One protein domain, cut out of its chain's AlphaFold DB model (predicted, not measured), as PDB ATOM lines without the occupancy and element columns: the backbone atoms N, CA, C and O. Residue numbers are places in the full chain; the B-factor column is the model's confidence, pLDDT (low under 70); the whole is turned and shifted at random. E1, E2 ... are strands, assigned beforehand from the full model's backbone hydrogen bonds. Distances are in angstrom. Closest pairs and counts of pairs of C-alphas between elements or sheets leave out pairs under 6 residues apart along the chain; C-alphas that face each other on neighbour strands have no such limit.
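What this domain is: This is residues 16 to 77 of the 146 residues of an uncharacterized protein of Chondrus crispus (UniProt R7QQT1). Little regular structure is found in this elongated model: a small sheet of E1, E2 and E3 at one end, the hairpin of E4 and E5 in the middle, and the looping stretch 56 to 77, with no named element, toward the other end. The printed part has 62 residues, 18 of them in five named strands, E1 to E5 along the chain; the class is all strand. The sheet E1, E2, E3 is mixed. The whole is only just compact, close to loose, with a radius of gyration of the C-alphas of 12.3 A and spans of 35 by 22 by 16 A.

How they stand to each other: Start at inner strand E2, residues 21 to 26. Its residues 21 to 23 pair antiparallel with E1, residues 16 to 18, in a hairpin; N 16 and O 23 are 2.9 A apart. Its residues 24 to 26 pair parallel with E3, residues 37 to 39; N 26 and O 38 are 2.8 A apart. E4, residues 44 to 46, and E5, residues 53 to 55, form an antiparallel hairpin; N 44 and O 55 are 2.8 A apart. The closest C-alphas of E3 and E5, Cys 39 and Cys 54, are 5.5 A apart.

Where its parts are: Find C-alpha 21 at (-11.316, -30.845, 51.234); E2 runs 15.3 A from there. E5 ends at C-alpha 55, (10.846, -29.036, 50.468).

The domain as a whole: The C-alphas farthest apart, Gly 20 and Lys 66, are 37.1 A apart. The printed part has no cut, and no printed residue is under 70 in pLDDT.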
ATOM      1  N   ARG A  16      -6.321 -30.492  57.849       82.06
ATOM      2  CA  ARG A  16      -6.675 -29.089  57.581       82.06
ATOM      3  C   ARG A  16      -7.652 -29.018  56.420       82.06
ATOM      4  O   ARG A  16      -7.531 -29.778  55.459       82.06
ATOM      5  N   CYS A  17      -8.598 -28.088  56.498       83.88
ATOM      6  CA  CYS A  17      -9.497 -27.819  55.390       83.88
ATOM      7  C   CYS A  17      -8.789 -26.954  54.346       83.88
ATOM      8  O   CYS A  17      -8.439 -25.808  54.626       83.88
ATOM      9  N   LEU A  18      -8.564 -27.493  53.149       81.62
ATOM     10  CA  LEU A  18      -7.984 -26.757  52.028       81.62
ATOM     11  C   LEU A  18      -8.873 -26.920  50.801       81.62
ATOM     12  O   LEU A  18      -9.119 -28.033  50.345       81.62
ATOM     13  N   ARG A  19      -9.361 -25.788  50.273       80.56
ATOM     14  CA  ARG A  19     -10.277 -25.734  49.115       80.56
ATOM     15  C   ARG A  19     -11.492 -26.660  49.267       80.56
ATOM     16  O   ARG A  19     -11.889 -27.341  48.329       80.56
ATOM     17  N   GLY A  20     -12.050 -26.704  50.473       81.62
ATOM     18  CA  GLY A  20     -13.224 -27.511  50.780       81.62
ATOM     19  C   GLY A  20     -12.959 -29.006  50.959       81.62
ATOM     20  O   GLY A  20     -13.914 -29.769  51.043       81.62
ATOM     21  N   VAL A  21     -11.695 -29.442  51.024       84.00
ATOM     22  CA  VAL A  21     -11.316 -30.845  51.234       84.00
ATOM     23  C   VAL A  21     -10.405 -30.972  52.451       84.00
ATOM     24  O   VAL A  21      -9.439 -30.225  52.606       84.00
ATOM     25  N   CYS A  22     -10.694 -31.947  53.313       85.50
ATOM     26  CA  CYS A  22      -9.810 -32.289  54.420       85.50
ATOM     27  C   CYS A  22      -8.556 -32.984  53.908       85.50
ATOM     28  O   CYS A  22      -8.634 -34.082  53.356       85.50
ATOM     29  N   VAL A  23      -7.403 -32.362  54.130       87.12
ATOM     30  CA  VAL A  23      -6.110 -32.884  53.695       87.12
ATOM     31  C   VAL A  23      -5.135 -32.956  54.853       87.12
ATOM     32  O   VAL A  23      -5.168 -32.150  55.788       87.12
ATOM     33  N   ARG A  24      -4.226 -33.927  54.785       86.81
ATOM     34  CA  ARG A  24      -3.144 -34.037  55.762       86.81
ATOM     35  C   ARG A  24      -1.989 -33.136  55.363       86.81
ATOM     36  O   ARG A  24      -1.490 -33.237  54.245       86.81
ATOM     37  N   THR A  25      -1.531 -32.298  56.284       87.31
ATOM     38  CA  THR A  25      -0.352 -31.462  56.061       87.31
ATOM     39  C   THR A  25       0.928 -32.242  56.358       87.31
ATOM     40  O   THR A  25       1.040 -32.901  57.388       87.31
ATOM     41  N   ILE A  26       1.905 -32.173  55.456       89.94
ATOM     42  CA  ILE A  26       3.184 -32.874  55.561       89.94
ATOM     43  C   ILE A  26       4.302 -31.874  55.861       89.94
ATOM     44  O   ILE A  26       4.495 -30.895  55.135       89.94
ATOM     45  N   ALA A  27       5.060 -32.147  56.922       90.75
ATOM     46  CA  ALA A  27       6.217 -31.352  57.317       90.75
ATOM     47  C   ALA A  27       7.393 -31.481  56.330       90.75
ATOM     48  O   ALA A  27       7.474 -32.413  55.525       90.75
ATOM     49  N   ARG A  28       8.350 -30.555  56.422       91.75
ATOM     50  CA  ARG A  28       9.570 -30.574  55.604       91.75
ATOM     51  C   ARG A  28      10.318 -31.909  55.731       91.75
ATOM     52  O   ARG A  28      10.427 -32.473  56.814       91.75
ATOM     53  N   GLY A  29      10.847 -32.406  54.614       90.12
ATOM     54  CA  GLY A  29      11.650 -33.631  54.557       90.12
ATOM     55  C   GLY A  29      10.852 -34.933  54.648       90.12
ATOM     56  O   GLY A  29      11.434 -36.010  54.528       90.12
ATOM     57  N   ARG A  30       9.528 -34.863  54.820       91.62
ATOM     58  CA  ARG A  30       8.652 -36.037  54.828       91.62
ATOM     59  C   ARG A  30       8.108 -36.322  53.434       91.62
ATOM     60  O   ARG A  30       7.967 -35.414  52.612       91.62
ATOM     61  N   SER A  31       7.835 -37.597  53.180       91.06
ATOM     62  CA  SER A  31       7.358 -38.081  51.887       91.06
ATOM     63  C   SER A  31       5.975 -37.525  51.564       91.06
ATOM     64  O   SER A  31       5.073 -37.568  52.398       91.06
ATOM     65  N   CYS A  32       5.813 -37.035  50.338       89.25
ATOM     66  CA  CYS A  32       4.564 -36.454  49.836       89.25
ATOM     67  C   CYS A  32       3.866 -37.306  48.773       89.25
ATOM     68  O   CYS A  32       2.920 -36.855  48.140       89.25
ATOM     69  N   ASN A  33       4.279 -38.567  48.633       84.38
ATOM     70  CA  ASN A  33       3.626 -39.580  47.797       84.38
ATOM     71  C   ASN A  33       2.387 -40.201  48.477       84.38
ATOM     72  O   ASN A  33       2.101 -41.378  48.289       84.38
ATOM     73  N   ILE A  34       1.682 -39.443  49.320       83.62
ATOM     74  CA  ILE A  34       0.571 -39.954  50.126       83.62
ATOM     75  C   ILE A  34      -0.728 -39.359  49.565       83.62
ATOM     76  O   ILE A  34      -0.855 -38.131  49.528       83.62
ATOM     77  N   PRO A  35      -1.698 -40.179  49.128       80.38
ATOM     78  CA  PRO A  35      -2.983 -39.684  48.642       80.38
ATOM     79  C   PRO A  35      -3.680 -38.785  49.673       80.38
ATOM     80  O   PRO A  35      -3.645 -39.062  50.871       80.38
ATOM     81  N   GLY A  36      -4.298 -37.690  49.220       78.31
ATOM     82  CA  GLY A  36      -5.029 -36.764  50.101       78.31
ATOM     83  C   GLY A  36      -4.146 -35.943  51.052       78.31
ATOM     84  O   GLY A  36      -4.630 -35.408  52.051       78.31
ATOM     85  N   SER A  37      -2.847 -35.844  50.767       84.88
ATOM     86  CA  SER A  37      -1.907 -35.050  51.554       84.88
ATOM     87  C   SER A  37      -1.326 -33.888  50.757       84.88
ATOM     88  O   SER A  37      -1.213 -33.933  49.533       84.88
ATOM     89  N   VAL A  38      -0.958 -32.831  51.469       89.31
ATOM     90  CA  VAL A  38      -0.337 -31.629  50.913       89.31
ATOM     91  C   VAL A  38       0.855 -31.245  51.771       89.31
ATOM     92  O   VAL A  38       0.867 -31.476  52.980       89.31
ATOM     93  N   CYS A  39       1.870 -30.641  51.171       91.00
ATOM     94  CA  CYS A  39       2.964 -30.084  51.953       91.00
ATOM     95  C   CYS A  39       2.492 -28.883  52.780       91.00
ATOM     96  O   CYS A  39       1.539 -28.201  52.403       91.00
ATOM     97  N   ALA A  40       3.160 -28.633  53.910       89.50
ATOM     98  CA  ALA A  40       2.952 -27.416  54.688       89.50
ATOM     99  C   ALA A  40       3.163 -26.154  53.839       89.50
ATOM    100  O   ALA A  40       3.773 -26.193  52.768       89.50
ATOM    101  N   GLU A  41       2.641 -25.035  54.326       85.88
ATOM    102  CA  GLU A  41       2.704 -23.756  53.630       85.88
ATOM    103  C   GLU A  41       4.142 -23.389  53.222       85.88
ATOM    104  O   GLU A  41       5.103 -23.638  53.951       85.88
ATOM    105  N   GLY A  42       4.304 -22.870  52.001       85.25
ATOM    106  CA  GLY A  42       5.611 -22.539  51.421       85.25
ATOM    107  C   GLY A  42       6.450 -23.738  50.947       85.25
ATOM    108  O   GLY A  42       7.487 -23.544  50.304       85.25
ATOM    109  N   LEU A  43       6.022 -24.976  51.208       91.69
ATOM    110  CA  LEU A  43       6.687 -26.186  50.729       91.69
ATOM    111  C   LEU A  43       6.009 -26.737  49.471       91.69
ATOM    112  O   LEU A  43       4.829 -26.533  49.201       91.69
ATOM    113  N   SER A  44       6.773 -27.483  48.686       91.56
ATOM    114  CA  SER A  44       6.291 -28.200  47.514       91.56
ATOM    115  C   SER A  44       6.750 -29.645  47.559       91.56
ATOM    116  O   SER A  44       7.825 -29.956  48.072       91.56
ATOM    117  N   CYS A  45       5.940 -30.522  46.977       91.69
ATOM    118  CA  CYS A  45       6.315 -31.908  46.765       91.69
ATOM    119  C   CYS A  45       7.323 -31.976  45.609       91.69
ATOM    120  O   CYS A  45       6.951 -31.788  44.450       91.69
ATOM    121  N   VAL A  46       8.602 -32.167  45.935       92.44
ATOM    122  CA  VAL A  46       9.727 -32.154  44.984       92.44
ATOM    123  C   VAL A  46      10.606 -33.387  45.186       92.44
ATOM    124  O   VAL A  46      10.544 -34.028  46.235       92.44
ATOM    125  N   GLY A  47      11.406 -33.738  44.185       88.44
ATOM    126  CA  GLY A  47      12.172 -34.985  44.155       88.44
ATOM    127  C   GLY A  47      11.910 -35.798  42.892       88.44
ATOM    128  O   GLY A  47      11.034 -35.469  42.086       88.44
ATOM    129  N   ASN A  48      12.658 -36.888  42.755       86.44
ATOM    130  CA  ASN A  48      12.500 -37.844  41.663       86.44
ATOM    131  C   ASN A  48      11.286 -38.758  41.894       86.44
ATOM    132  O   ASN A  48      10.736 -38.837  43.000       86.44
ATOM    133  N   LEU A  49      10.865 -39.466  40.840       80.50
ATOM    134  CA  LEU A  49       9.817 -40.484  40.937       80.50
ATOM    135  C   LEU A  49      10.179 -41.492  42.048       80.50
ATOM    136  O   LEU A  49      11.316 -41.940  42.132       80.50
ATOM    137  N   GLY A  50       9.238 -41.788  42.949       81.12
ATOM    138  CA  GLY A  50       9.460 -42.691  44.089       81.12
ATOM    139  C   GLY A  50      10.060 -42.056  45.356       81.12
ATOM    140  O   GLY A  50       9.826 -42.573  46.442       81.12
ATOM    141  N   ASN A  51      10.720 -40.894  45.277       87.62
ATOM    142  CA  ASN A  51      11.325 -40.217  46.439       87.62
ATOM    143  C   ASN A  51      10.952 -38.729  46.486       87.62
ATOM    144  O   ASN A  51      11.814 -37.853  46.545       87.62
ATOM    145  N   LYS A  52       9.651 -38.425  46.426       91.31
ATOM    146  CA  LYS A  52       9.179 -37.044  46.558       91.31
ATOM    147  C   LYS A  52       8.979 -36.694  48.021       91.31
ATOM    148  O   LYS A  52       8.294 -37.411  48.757       91.31
ATOM    149  N   LYS A  53       9.535 -35.559  48.430       93.62
ATOM    150  CA  LYS A  53       9.446 -35.027  49.789       93.62
ATOM    151  C   LYS A  53       9.039 -33.559  49.767       93.62
ATOM    152  O   LYS A  53       9.235 -32.855  48.778       93.62
ATOM    153  N   CYS A  54       8.485 -33.089  50.877       93.94
ATOM    154  CA  CYS A  54       8.140 -31.682  51.031       93.94
ATOM    155  C   CYS A  54       9.389 -30.841  51.287       93.94
ATOM    156  O   CYS A  54       9.991 -30.919  52.358       93.94
ATOM    157  N   PHE A  55       9.759 -30.000  50.327       94.31
ATOM    158  CA  PHE A  55      10.846 -29.036  50.468       94.31
ATOM    159  C   PHE A  55      10.470 -27.692  49.863       94.31
ATOM    160  O   PHE A  55       9.578 -27.574  49.025       94.31
ATOM    161  N   MET A  56      11.167 -26.654  50.311       93.06
ATOM    162  CA  MET A  56      11.014 -25.328  49.742       93.06
ATOM    163  C   MET A  56      11.699 -25.285  48.377       93.06
ATOM    164  O   MET A  56      12.873 -25.643  48.257       93.06
ATOM    165  N   ARG A  57      10.977 -24.811  47.362       92.88
ATOM    166  CA  ARG A  57      11.558 -24.570  46.041       92.88
ATOM    167  C   ARG A  57      12.559 -23.419  46.095       92.88
ATOM    168  O   ARG A  57      12.313 -22.389  46.731       92.88
ATOM    169  N   LYS A  58      13.672 -23.587  45.392       92.81
ATOM    170  CA  LYS A  58      14.790 -22.648  45.369       92.81
ATOM    171  C   LYS A  58      14.417 -21.369  44.602       92.81
ATOM    172  O   LYS A  58      13.860 -21.470  43.502       92.81
ATOM    173  N   PRO A  59      14.655 -20.178  45.183       91.38
ATOM    174  CA  PRO A  59      14.492 -18.916  44.474       91.38
ATOM    175  C   PRO A  59      15.574 -18.756  43.400       91.38
ATOM    176  O   PRO A  59      16.422 -19.627  43.211       91.38
ATOM    177  N   VAL A  60      15.525 -17.637  42.690       87.62
ATOM    178  CA  VAL A  60      16.525 -17.281  41.687       87.62
ATOM    179  C   VAL A  60      17.926 -17.155  42.306       87.62
ATOM    180  O   VAL A  60      18.050 -16.858  43.492       87.62
ATOM    181  N   GLY A  61      18.973 -17.462  41.538       85.88
ATOM    182  CA  GLY A  61      20.374 -17.413  41.979       85.88
ATOM    183  C   GLY A  61      20.804 -18.562  42.900       85.88
ATOM    184  O   GLY A  61      21.994 -18.779  43.106       85.88
ATOM    185  N   MET A  62      19.860 -19.346  43.427       91.75
ATOM    186  CA  MET A  62      20.172 -20.498  44.272       91.75
ATOM    187  C   MET A  62      20.537 -21.736  43.446       91.75
ATOM    188  O   MET A  62      20.027 -21.912  42.333       91.75
ATOM    189  N   PRO A  63      21.367 -22.634  44.004       91.69
ATOM    190  CA  PRO A  63      21.770 -23.842  43.313       91.69
ATOM    191  C   PRO A  63      20.604 -24.823  43.135       91.69
ATOM    192  O   PRO A  63      19.721 -24.937  43.993       91.69
ATOM    193  N   CYS A  64      20.630 -25.563  42.030       92.81
ATOM    194  CA  CYS A  64      19.625 -26.548  41.637       92.81
ATOM    195  C   CYS A  64      20.249 -27.770  40.952       92.81
ATOM    196  O   CYS A  64      21.409 -27.741  40.551       92.81
ATOM    197  N   GLY A  65      19.483 -28.858  40.839       88.75
ATOM    198  CA  GLY A  65      19.844 -30.043  40.044       88.75
ATOM    199  C   GLY A  65      20.872 -30.994  40.672       88.75
ATOM    200  O   GLY A  65      20.832 -32.183  40.378       88.75
ATOM    201  N   LYS A  66      21.740 -30.516  41.575       89.31
ATOM    202  CA  LYS A  66      22.725 -31.364  42.281       89.31
ATOM    203  C   LYS A  66      22.083 -32.356  43.255       89.31
ATOM    204  O   LYS A  66      22.579 -33.460  43.435       89.31
ATOM    205  N   ASP A  67      20.995 -31.946  43.891       89.06
ATOM    206  CA  ASP A  67      20.208 -32.772  44.800       89.06
ATOM    207  C   ASP A  67      18.764 -32.831  44.274       89.06
ATOM    208  O   ASP A  67      18.253 -31.815  43.783       89.06
ATOM    209  N   PRO A  68      18.086 -33.991  44.351       88.12
ATOM    210  CA  PRO A  68      16.750 -34.166  43.779       88.12
ATOM    211  C   PRO A  68      15.699 -33.232  44.395       88.12
ATOM    212  O   PRO A  68      14.677 -32.949  43.770       88.12
ATOM    213  N   PHE A  69      15.930 -32.720  45.605       90.44
ATOM    214  CA  PHE A  69      15.051 -31.768  46.279       90.44
ATOM    215  C   PHE A  69      15.395 -30.308  45.944       90.44
ATOM    216  O   PHE A  69      14.633 -29.401  46.289       90.44
ATOM    217  N   TRP A  70      16.512 -30.047  45.257       92.94
ATOM    218  CA  TRP A  70      16.927 -28.707  44.835       92.94
ATOM    219  C   TRP A  70      16.257 -28.328  43.514       92.94
ATOM    220  O   TRP A  70      16.878 -28.244  42.452       92.94
ATOM    221  N   VAL A  71      14.953 -28.089  43.609       92.44
ATOM    222  CA  VAL A  71      14.089 -27.724  42.486       92.44
ATOM    223  C   VAL A  71      13.756 -26.239  42.547       92.44
ATOM    224  O   VAL A  71      13.391 -25.719  43.603       92.44
ATOM    225  N   CYS A  72      13.843 -25.555  41.410       92.50
ATOM    226  CA  CYS A  72      13.523 -24.137  41.316       92.50
ATOM    227  C   CYS A  72      12.026 -23.851  41.520       92.50
ATOM    228  O   CYS A  72      11.150 -24.706  41.315       92.50
ATOM    229  N   ARG A  73      11.716 -22.619  41.939       92.25
ATOM    230  CA  ARG A  73      10.335 -22.110  41.969       92.25
ATOM    231  C   ARG A  73       9.700 -22.177  40.578       92.25
ATOM    232  O   ARG A  73      10.392 -22.215  39.564       92.25
ATOM    233  N   HIS A  74       8.371 -22.214  40.540       85.12
ATOM    234  CA  HIS A  74       7.636 -22.147  39.278       85.12
ATOM    235  C   HIS A  74       8.032 -20.886  38.493       85.12
ATOM    236  O   HIS A  74       8.252 -19.835  39.090       85.12
ATOM    237  N   GLY A  75       8.157 -21.009  37.169       79.44
ATOM    238  CA  GLY A  75       8.629 -19.926  36.297       79.44
ATOM    239  C   GLY A  75      10.152 -19.751  36.248       79.44
ATOM    240  O   GLY A  75      10.640 -18.931  35.474       79.44
ATOM    241  N   LEU A  76      10.913 -20.523  37.028       88.69
ATOM    242  CA  LEU A  76      12.371 -20.577  36.948       88.69
ATOM    243  C   LEU A  76      12.823 -21.887  36.299       88.69
ATOM    244  O   LEU A  76      12.183 -22.931  36.449       88.69
ATOM    245  N   ARG A  77      13.965 -21.843  35.616       88.31
ATOM    246  CA  ARG A  77      14.629 -23.009  35.025       88.31
ATOM    247  C   ARG A  77      15.968 -23.239  35.710       88.31
ATOM    248  O   ARG A  77      16.640 -22.287  36.095       88.31
TER     249      ARG A  77